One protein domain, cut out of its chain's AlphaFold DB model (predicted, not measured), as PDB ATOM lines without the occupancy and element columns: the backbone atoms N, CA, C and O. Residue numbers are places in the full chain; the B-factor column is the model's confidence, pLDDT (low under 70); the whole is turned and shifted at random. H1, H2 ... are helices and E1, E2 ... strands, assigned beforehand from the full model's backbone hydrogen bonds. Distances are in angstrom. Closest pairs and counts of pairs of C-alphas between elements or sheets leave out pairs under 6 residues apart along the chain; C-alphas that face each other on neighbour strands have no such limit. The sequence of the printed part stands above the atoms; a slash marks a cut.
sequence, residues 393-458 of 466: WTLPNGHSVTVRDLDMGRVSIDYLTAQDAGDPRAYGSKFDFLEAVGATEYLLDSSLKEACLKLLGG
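AT A GLANCE: This is residues 393 to 458 of the 466 residues of an uncharacterized protein of Corynebacterium sp. (UniProt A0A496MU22). Two helices, H1 and H2, make one end of the longest axis, set about perpendicular to each other, and a third helix, H3, makes the other end, with no contact to either of them. Between the two ends lie parts of the link between H2 and H3 and of the stretch before H1, in which residues 393 to 394 and E1 form a small turned-back loop. The printed part has 66 residues with one named strand and three named helices, in the order E1, H1, H2, H3, and the class is mostly helix. The whole is compact, with a radius of gyration of the C-alphas of 12.3 A, and the C-alphas span 33 by 25 by 16 A along the three main axes.

IN THESE COORDINATES: The longest helix, H1, holds residues 408 to 420 and measures 18.2 A from first to last C-alpha; it begins at C-alpha 408, at (-29.676, -18.428, -55.911). H2 holds residues 430 to 437 and measures 10.4 A. H3 holds residues 446 to 456 and measures 15.3 A, ending at C-alpha 456, at (-18.277, -6.726, -39.789). The strand E1, residues 400 to 402, measures 6.6 A and begins at C-alpha 400, at (-22.023, -3.978, -55.232).

HOW THE PARTS SIT: H1 and H2 touch, with 5 pairs of C-alphas within 8 A. The closest C-alphas are those of Tyr 415 and Lys 430, 6.5 A apart, and H1 touches H2 with residues 411 to 415 alone. Their lines stand about perpendicular, at 79 degrees, and their centres are 10.4 A apart. H3 touches no helix and is apart from H1, H2 and E1. E1 is apart from H1 and H2 as well. E1 pairs with no named strand, but its residues 400 to 401 pair with residues 393 to 394, antiparallel. In H1, H2 and H3 every O i to N i+4 pair is within hydrogen-bond range.

THE WHOLE: The two C-alphas farthest apart are those of Asp 420 and Gly 458, 34.6 A, while the first and last printed C-alphas, those of Trp 393 and Gly 458, are 21.2 A apart. The printed part has no cut. The link from E1 to H1 is tight, with 5 residues; the links from H1 to H2, with 9 residues, and from H2 to H3, with 8, are short. The mean pLDDT of the printed part is 75.4. It is under 70 at 16 residues, namely 396 to 397, 427 and 446 to 458, and the mean over H3 is 66.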
ATOM      1  N   TRP A 393     -27.257  -5.030 -54.189       76.56
ATOM      2  CA  TRP A 393     -26.961  -4.835 -52.777       76.56
ATOM      3  C   TRP A 393     -25.548  -4.298 -52.625       76.56
ATOM      4  O   TRP A 393     -24.608  -4.871 -53.169       76.56
ATOM      5  N   THR A 394     -25.369  -3.192 -51.913       77.56
ATOM      6  CA  THR A 394     -24.032  -2.698 -51.575       77.56
ATOM      7  C   THR A 394     -23.606  -3.305 -50.252       77.56
ATOM      8  O   THR A 394     -24.229  -3.068 -49.221       77.56
ATOM      9  N   LEU A 395     -22.559  -4.119 -50.300       75.56
ATOM     10  CA  LEU A 395     -21.923  -4.671 -49.114       75.56
ATOM     11  C   LEU A 395     -21.231  -3.554 -48.307       75.56
ATOM     12  O   LEU A 395     -20.876  -2.519 -48.880       75.56
ATOM     13  N   PRO A 396     -20.956  -3.772 -47.006       69.19
ATOM     14  CA  PRO A 396     -20.239  -2.810 -46.156       69.19
ATOM     15  C   PRO A 396     -18.848  -2.416 -46.677       69.19
ATOM     16  O   PRO A 396     -18.346  -1.344 -46.372       69.19
ATOM     17  N   ASN A 397     -18.237  -3.263 -47.507       67.81
ATOM     18  CA  ASN A 397     -16.944  -3.026 -48.155       67.81
ATOM     19  C   ASN A 397     -17.025  -2.117 -49.402       67.81
ATOM     20  O   ASN A 397     -16.035  -1.966 -50.112       67.81
ATOM     21  N   GLY A 398     -18.203  -1.568 -49.721       71.88
ATOM     22  CA  GLY A 398     -18.437  -0.739 -50.907       71.88
ATOM     23  C   GLY A 398     -18.616  -1.522 -52.214       71.88
ATOM     24  O   GLY A 398     -18.944  -0.925 -53.243       71.88
ATOM     25  N   HIS A 399     -18.465  -2.851 -52.206       72.69
ATOM     26  CA  HIS A 399     -18.712  -3.678 -53.385       72.69
ATOM     27  C   HIS A 399     -20.209  -3.873 -53.613       72.69
ATOM     28  O   HIS A 399     -20.975  -4.190 -52.702       72.69
ATOM     29  N   SER A 400     -20.639  -3.714 -54.865       77.69
ATOM     30  CA  SER A 400     -22.023  -3.978 -55.232       77.69
ATOM     31  C   SER A 400     -22.211  -5.398 -55.739       77.69
ATOM     32  O   SER A 400     -21.679  -5.750 -56.789       77.69
ATOM     33  N   VAL A 401     -23.028  -6.152 -55.024       77.38
ATOM     34  CA  VAL A 401     -23.446  -7.515 -55.330       77.38
ATOM     35  C   VAL A 401     -24.649  -7.464 -56.249       77.38
ATOM     36  O   VAL A 401     -25.605  -6.712 -56.028       77.38
ATOM     37  N   THR A 402     -24.604  -8.278 -57.291       81.94
ATOM     38  CA  THR A 402     -25.730  -8.520 -58.186       81.94
ATOM     39  C   THR A 402     -26.225  -9.952 -58.033       81.94
ATOM     40  O   THR A 402     -25.573 -10.800 -57.433       81.94
ATOM     41  N   VAL A 403     -27.365 -10.262 -58.650       75.94
ATOM     42  CA  VAL A 403     -27.934 -11.624 -58.677       75.94
ATOM     43  C   VAL A 403     -26.945 -12.678 -59.208       75.94
ATOM     44  O   VAL A 403     -27.089 -13.857 -58.909       75.94
ATOM     45  N   ARG A 404     -25.938 -12.281 -60.002       75.50
ATOM     46  CA  ARG A 404     -24.919 -13.198 -60.545       75.50
ATOM     47  C   ARG A 404     -23.880 -13.641 -59.521       75.50
ATOM     48  O   ARG A 404     -23.251 -14.669 -59.733       75.50
ATOM     49  N   ASP A 405     -23.719 -12.869 -58.456       77.56
ATOM     50  CA  ASP A 405     -22.689 -13.076 -57.439       77.56
ATOM     51  C   ASP A 405     -23.230 -13.904 -56.255       77.56
ATOM     52  O   ASP A 405     -22.498 -14.210 -55.315       77.56
ATOM     53  N   LEU A 406     -24.514 -14.286 -56.318       81.88
ATOM     54  CA  LEU A 406     -25.243 -15.021 -55.290       81.88
ATOM     55  C   LEU A 406     -25.553 -16.463 -55.702       81.88
ATOM     56  O   LEU A 406     -25.943 -16.740 -56.840       81.88
ATOM     57  N   ASP A 407     -25.492 -17.374 -54.734       83.44
ATOM     58  CA  ASP A 407     -26.011 -18.729 -54.861       83.44
ATOM     59  C   ASP A 407     -27.540 -18.725 -54.728       83.44
ATOM     60  O   ASP A 407     -28.124 -18.998 -53.677       83.44
ATOM     61  N   MET A 408     -28.212 -18.431 -55.840       81.25
ATOM     62  CA  MET A 408     -29.676 -18.428 -55.911       81.25
ATOM     63  C   MET A 408     -30.309 -19.806 -55.644       81.25
ATOM     64  O   MET A 408     -31.516 -19.879 -55.386       81.25
ATOM     65  N   GLY A 409     -29.528 -20.892 -55.710       82.06
ATOM     66  CA  GLY A 409     -29.970 -22.229 -55.327       82.06
ATOM     67  C   GLY A 409     -30.178 -22.312 -53.820       82.06
ATOM     68  O   GLY A 409     -31.275 -22.641 -53.371       82.06
ATOM     69  N   ARG A 410     -29.163 -21.911 -53.049       82.44
ATOM     70  CA  ARG A 410     -29.221 -21.884 -51.584       82.44
ATOM     71  C   ARG A 410     -30.251 -20.887 -51.050       82.44
ATOM     72  O   ARG A 410     -31.074 -21.263 -50.224       82.44
ATOM     73  N   VAL A 411     -30.320 -19.685 -51.630       84.19
ATOM     74  CA  VAL A 411     -31.361 -18.683 -51.305       84.19
ATOM     75  C   VAL A 411     -32.766 -19.254 -51.470       84.19
ATOM     76  O   VAL A 411     -33.661 -18.962 -50.686       84.19
ATOM     77  N   SER A 412     -32.986 -20.072 -52.503       82.50
ATOM     78  CA  SER A 412     -34.304 -20.657 -52.751       82.50
ATOM     79  C   SER A 412     -34.684 -21.710 -51.713       82.50
ATOM     80  O   SER A 412     -35.858 -21.796 -51.371       82.50
ATOM     81  N   ILE A 413     -33.716 -22.497 -51.240       84.25
ATOM     82  CA  ILE A 413     -33.924 -23.530 -50.218       84.25
ATOM     83  C   ILE A 413     -34.250 -22.872 -48.876       84.25
ATOM     84  O   ILE A 413     -35.249 -23.221 -48.250       84.25
ATOM     85  N   ASP A 414     -33.458 -21.879 -48.480       84.00
ATOM     86  CA  ASP A 414     -33.616 -21.213 -47.187       84.00
ATOM     87  C   ASP A 414     -34.885 -20.346 -47.162       84.00
ATOM     88  O   ASP A 414     -35.613 -20.356 -46.173       84.00
ATOM     89  N   TYR A 415     -35.242 -19.707 -48.285       85.00
ATOM     90  CA  TYR A 415     -36.520 -19.005 -48.444       85.00
ATOM     91  C   TYR A 415     -37.730 -19.937 -48.282       85.00
ATOM     92  O   TYR A 415     -38.674 -19.595 -47.578       85.00
ATOM     93  N   LEU A 416     -37.717 -21.111 -48.926       83.75
ATOM     94  CA  LEU A 416     -38.811 -22.087 -48.812       83.75
ATOM     95  C   LEU A 416     -38.912 -22.637 -47.387       83.75
ATOM     96  O   LEU A 416     -40.002 -22.714 -46.837       83.75
ATOM     97  N   THR A 417     -37.772 -22.932 -46.764       86.00
ATOM     98  CA  THR A 417     -37.717 -23.406 -45.374       86.00
ATOM     99  C   THR A 417     -38.262 -22.354 -44.403       86.00
ATOM    100  O   THR A 417     -39.031 -22.679 -43.502       86.00
ATOM    101  N   ALA A 418     -37.912 -21.079 -44.603       82.38
ATOM    102  CA  ALA A 418     -38.422 -19.962 -43.812       82.38
ATOM    103  C   ALA A 418     -39.921 -19.708 -44.058       82.38
ATOM    104  O   ALA A 418     -40.650 -19.378 -43.125       82.38
ATOM    105  N   GLN A 419     -40.400 -19.914 -45.287       84.25
ATOM    106  CA  GLN A 419     -41.820 -19.823 -45.623       84.25
ATOM    107  C   GLN A 419     -42.635 -20.939 -44.952       84.25
ATOM    108  O   GLN A 419     -43.685 -20.661 -44.374       84.25
ATOM    109  N   ASP A 420     -42.129 -22.174 -44.966       82.25
ATOM    110  CA  ASP A 420     -42.752 -23.325 -44.303       82.25
ATOM    111  C   ASP A 420     -42.752 -23.178 -42.769       82.25
ATOM    112  O   ASP A 420     -43.675 -23.638 -42.097       82.25
ATOM    113  N   ALA A 421     -41.753 -22.485 -42.209       82.88
ATOM    114  CA  ALA A 421     -41.678 -22.134 -40.790       82.88
ATOM    115  C   ALA A 421     -42.556 -20.927 -40.395       82.88
ATOM    116  O   ALA A 421     -42.666 -20.617 -39.207       82.88
ATOM    117  N   GLY A 422     -43.180 -20.243 -41.362       81.50
ATOM    118  CA  GLY A 422     -43.999 -19.053 -41.122       81.50
ATOM    119  C   GLY A 422     -43.198 -17.804 -40.736       81.50
ATOM    120  O   GLY A 422     -43.727 -16.931 -40.046       81.50
ATOM    121  N   ASP A 423     -41.929 -17.703 -41.145       78.88
ATOM    122  CA  ASP A 423     -41.095 -16.536 -40.849       78.88
ATOM    123  C   ASP A 423     -41.640 -15.289 -41.581       78.88
ATOM    124  O   ASP A 423     -41.783 -15.315 -42.813       78.88
ATOM    125  N   PRO A 424     -41.911 -14.168 -40.875       73.62
ATOM    126  CA  PRO A 424     -42.357 -12.913 -41.486       73.62
ATOM    127  C   PRO A 424     -41.440 -12.411 -42.618       73.62
ATOM    128  O   PRO A 424     -41.905 -11.694 -43.504       73.62
ATOM    129  N   ARG A 425     -40.159 -12.801 -42.631       73.88
ATOM    130  CA  ARG A 425     -39.169 -12.400 -43.649       73.88
ATOM    131  C   ARG A 425     -39.368 -13.080 -45.010       73.88
ATOM    132  O   ARG A 425     -38.833 -12.597 -46.005       73.88
ATOM    133  N   ALA A 426     -40.116 -14.185 -45.075       74.75
ATOM    134  CA  ALA A 426     -40.269 -15.020 -46.272       74.75
ATOM    135  C   ALA A 426     -41.661 -14.927 -46.937       74.75
ATOM    136  O   ALA A 426     -41.990 -15.736 -47.801       74.75
ATOM    137  N   TYR A 427     -42.489 -13.941 -46.569       67.19
ATOM    138  CA  TYR A 427     -43.823 -13.744 -47.167       67.19
ATOM    139  C   TYR A 427     -43.819 -12.965 -48.493       67.19
ATOM    140  O   TYR A 427     -44.836 -12.936 -49.188       67.19
ATOM    141  N   GLY A 428     -42.704 -12.313 -48.832       74.50
ATOM    142  CA  GLY A 428     -42.571 -11.436 -49.998       74.50
ATOM    143  C   GLY A 428     -41.832 -12.071 -51.176       74.50
ATOM    144  O   GLY A 428     -42.059 -13.210 -51.569       74.50
ATOM    145  N   SER A 429     -40.939 -11.301 -51.785       79.00
ATOM    146  CA  SER A 429     -40.006 -11.785 -52.799       79.00
ATOM    147  C   SER A 429     -38.787 -12.444 -52.146       79.00
ATOM    148  O   SER A 429     -38.344 -12.040 -51.074       79.00
ATOM    149  N   LYS A 430     -38.136 -13.383 -52.847       78.94
ATOM    150  CA  LYS A 430     -36.818 -13.920 -52.443       78.94
ATOM    151  C   LYS A 430     -35.771 -12.817 -52.234       78.94
ATOM    152  O   LYS A 430     -34.826 -12.993 -51.478       78.94
ATOM    153  N   PHE A 431     -35.937 -11.690 -52.924       77.62
ATOM    154  CA  PHE A 431     -35.073 -10.521 -52.793       77.62
ATOM    155  C   PHE A 431     -35.330  -9.721 -51.508       77.62
ATOM    156  O   PHE A 431     -34.376  -9.186 -50.953       77.62
ATOM    157  N   ASP A 432     -36.568  -9.710 -51.010       77.75
ATOM    158  CA  ASP A 432     -36.922  -9.088 -49.726       77.75
ATOM    159  C   ASP A 432     -36.384  -9.947 -48.572       77.75
ATOM    160  O   ASP A 432     -35.862  -9.442 -47.581       77.75
ATOM    161  N   PHE A 433     -36.416 -11.273 -48.748       80.56
ATOM    162  CA  PHE A 433     -35.768 -12.220 -47.842       80.56
ATOM    163  C   PHE A 433     -34.243 -12.032 -47.803       80.56
ATOM    164  O   PHE A 433     -33.651 -11.992 -46.728       80.56
ATOM    165  N   LEU A 434     -33.603 -11.851 -48.965       79.44
ATOM    166  CA  LEU A 434     -32.172 -11.534 -49.055       79.44
ATOM    167  C   LEU A 434     -31.811 -10.207 -48.377       79.44
ATOM    168  O   LEU A 434     -30.731 -10.091 -47.804       79.44
ATOM    169  N   GLU A 435     -32.702  -9.220 -48.438       76.38
ATOM    170  CA  GLU A 435     -32.547  -7.938 -47.750       76.38
ATOM    171  C   GLU A 435     -32.677  -8.076 -46.228       76.38
ATOM    172  O   GLU A 435     -31.896  -7.484 -45.487       76.38
ATOM    173  N   ALA A 436     -33.591  -8.926 -45.757       76.56
ATOM    174  CA  ALA A 436     -33.808  -9.169 -44.333       76.56
ATOM    175  C   ALA A 436     -32.747 -10.073 -43.672       76.56
ATOM    176  O   ALA A 436     -32.494  -9.943 -42.474       76.56
ATOM    177  N   VAL A 437     -32.165 -11.020 -44.415       76.06
ATOM    178  CA  VAL A 437     -31.145 -11.965 -43.911       76.06
ATOM    179  C   VAL A 437     -29.722 -11.457 -44.162       76.06
ATOM    180  O   VAL A 437     -28.806 -11.782 -43.412       76.06
ATOM    181  N   GLY A 438     -29.539 -10.603 -45.169       76.00
ATOM    182  CA  GLY A 438     -28.236 -10.122 -45.604       76.00
ATOM    183  C   GLY A 438     -27.646 -11.003 -46.706       76.00
ATOM    184  O   GLY A 438     -27.539 -12.223 -46.604       76.00
ATOM    185  N   ALA A 439     -27.213 -10.360 -47.790       74.50
ATOM    186  CA  ALA A 439     -26.692 -11.029 -48.983       74.50
ATOM    187  C   ALA A 439     -25.322 -11.716 -48.786       74.50
ATOM    188  O   ALA A 439     -24.878 -12.463 -49.655       74.50
ATOM    189  N   THR A 440     -24.640 -11.442 -47.671       70.38
ATOM    190  CA  THR A 440     -23.262 -11.866 -47.370       70.38
ATOM    191  C   THR A 440     -23.111 -13.381 -47.264       70.38
ATOM    192  O   THR A 440     -22.102 -13.934 -47.700       70.38
ATOM    193  N   GLU A 441     -24.107 -14.075 -46.713       73.00
ATOM    194  CA  GLU A 441     -24.028 -15.521 -46.484       73.00
ATOM    195  C   GLU A 441     -24.136 -16.340 -47.772       73.00
ATOM    196  O   GLU A 441     -23.566 -17.437 -47.852       73.00
ATOM    197  N   TYR A 442     -24.799 -15.764 -48.778       79.06
ATOM    198  CA  TYR A 442     -25.142 -16.377 -50.059       79.06
ATOM    199  C   TYR A 442     -24.189 -15.996 -51.196       79.06
ATOM    200  O   TYR A 442     -24.460 -16.332 -52.347       79.06
ATOM    201  N   LEU A 443     -23.085 -15.303 -50.909       80.81
ATOM    202  CA  LEU A 443     -22.069 -14.991 -51.914       80.81
ATOM    203  C   LEU A 443     -21.392 -16.268 -52.423       80.81
ATOM    204  O   LEU A 443     -20.967 -17.114 -51.635       80.81
ATOM    205  N   LEU A 444     -21.264 -16.382 -53.748       78.25
ATOM    206  CA  LEU A 444     -20.544 -17.483 -54.399       78.25
ATOM    207  C   LEU A 444     -19.033 -17.391 -54.173       78.25
ATOM    208  O   LEU A 444     -18.351 -18.411 -54.075       78.25
ATOM    209  N   ASP A 445     -18.505 -16.170 -54.107       76.12
ATOM    210  CA  ASP A 445     -17.083 -15.929 -53.907       76.12
ATOM    211  C   ASP A 445     -16.743 -15.932 -52.412       76.12
ATOM    212  O   ASP A 445     -17.133 -15.043 -51.649       76.12
ATOM    213  N   SER A 446     -15.992 -16.953 -51.998       69.88
ATOM    214  CA  SER A 446     -15.557 -17.127 -50.609       69.88
ATOM    215  C   SER A 446     -14.611 -16.008 -50.158       69.88
ATOM    216  O   SER A 446     -14.639 -15.627 -48.992       69.88
ATOM    217  N   SER A 447     -13.849 -15.408 -51.081       67.81
ATOM    218  CA  SER A 447     -12.937 -14.300 -50.768       67.81
ATOM    219  C   SER A 447     -13.687 -13.001 -50.449       67.81
ATOM    220  O   SER A 447     -13.341 -12.293 -49.502       67.81
ATOM    221  N   LEU A 448     -14.775 -12.718 -51.177       65.50
ATOM    222  CA  LEU A 448     -15.665 -11.588 -50.891       65.50
ATOM    223  C   LEU A 448     -16.434 -11.803 -49.587       65.50
ATOM    224  O   LEU A 448     -16.601 -10.861 -48.811       65.50
ATOM    225  N   LYS A 449     -16.853 -13.042 -49.317       68.38
ATOM    226  CA  LYS A 449     -17.492 -13.420 -48.055       68.38
ATOM    227  C   LYS A 449     -16.570 -13.171 -46.857       68.38
ATOM    228  O   LYS A 449     -16.991 -12.538 -45.893       68.38
ATOM    229  N   GLU A 450     -15.309 -13.591 -46.936       69.50
ATOM    230  CA  GLU A 450     -14.307 -13.348 -45.890       69.50
ATOM    231  C   GLU A 450     -13.981 -11.860 -45.714       69.50
ATOM    232  O   GLU A 450     -13.895 -11.382 -44.584       69.50
ATOM    233  N   ALA A 451     -13.853 -11.100 -46.806       65.69
ATOM    234  CA  ALA A 451     -13.623  -9.656 -46.742       65.69
ATOM    235  C   ALA A 451     -14.784  -8.911 -46.059       65.69
ATOM    236  O   ALA A 451     -14.557  -7.986 -45.280       65.69
ATOM    237  N   CYS A 452     -16.030  -9.326 -46.305       61.72
ATOM    238  CA  CYS A 452     -17.197  -8.770 -45.620       61.72
ATOM    239  C   CYS A 452     -17.257  -9.152 -44.142       61.72
ATOM    240  O   CYS A 452     -17.580  -8.300 -43.319       61.72
ATOM    241  N   LEU A 453     -16.931 -10.399 -43.798       66.19
ATOM    242  CA  LEU A 453     -16.898 -10.845 -42.404       66.19
ATOM    243  C   LEU A 453     -15.804 -10.129 -41.602       66.19
ATOM    244  O   LEU A 453     -16.059  -9.742 -40.468       66.19
ATOM    245  N   LYS A 454     -14.632  -9.861 -42.196       66.50
ATOM    246  CA  LYS A 454     -13.554  -9.085 -41.552       66.50
ATOM    247  C   LYS A 454     -13.955  -7.644 -41.233       66.50
ATOM    248  O   LYS A 454     -13.569  -7.123 -40.197       66.50
ATOM    249  N   LEU A 455     -14.750  -7.014 -42.096       59.94
ATOM    250  CA  LEU A 455     -15.228  -5.643 -41.882       59.94
ATOM    251  C   LEU A 455     -16.407  -5.557 -40.904       59.94
ATOM    252  O   LEU A 455     -16.590  -4.530 -40.263       59.94
ATOM    253  N   LEU A 456     -17.199  -6.624 -40.780       60.09
ATOM    254  CA  LEU A 456     -18.277  -6.726 -39.789       60.09
ATOM    255  C   LEU A 456     -17.781  -7.224 -38.419       60.09
ATOM    256  O   LEU A 456     -18.475  -7.043 -37.424       60.09
ATOM    257  N   GLY A 457     -16.600  -7.848 -38.372       58.09
ATOM    258  CA  GLY A 457     -16.023  -8.488 -37.188       58.09
ATOM    259  C   GLY A 457     -15.251  -7.576 -36.234       58.09
ATOM    260  O   GLY A 457     -14.869  -8.058 -35.176       58.09
ATOM    261  N   GLY A 458     -15.036  -6.297 -36.565       51.75
ATOM    262  CA  GLY A 458     -14.488  -5.314 -35.623       51.75
ATOM    263  C   GLY A 458     -13.201  -5.748 -34.908       51.75
ATOM    264  O   GLY A 458     -13.133  -5.659 -33.688       51.75
TER     265      GLY A 458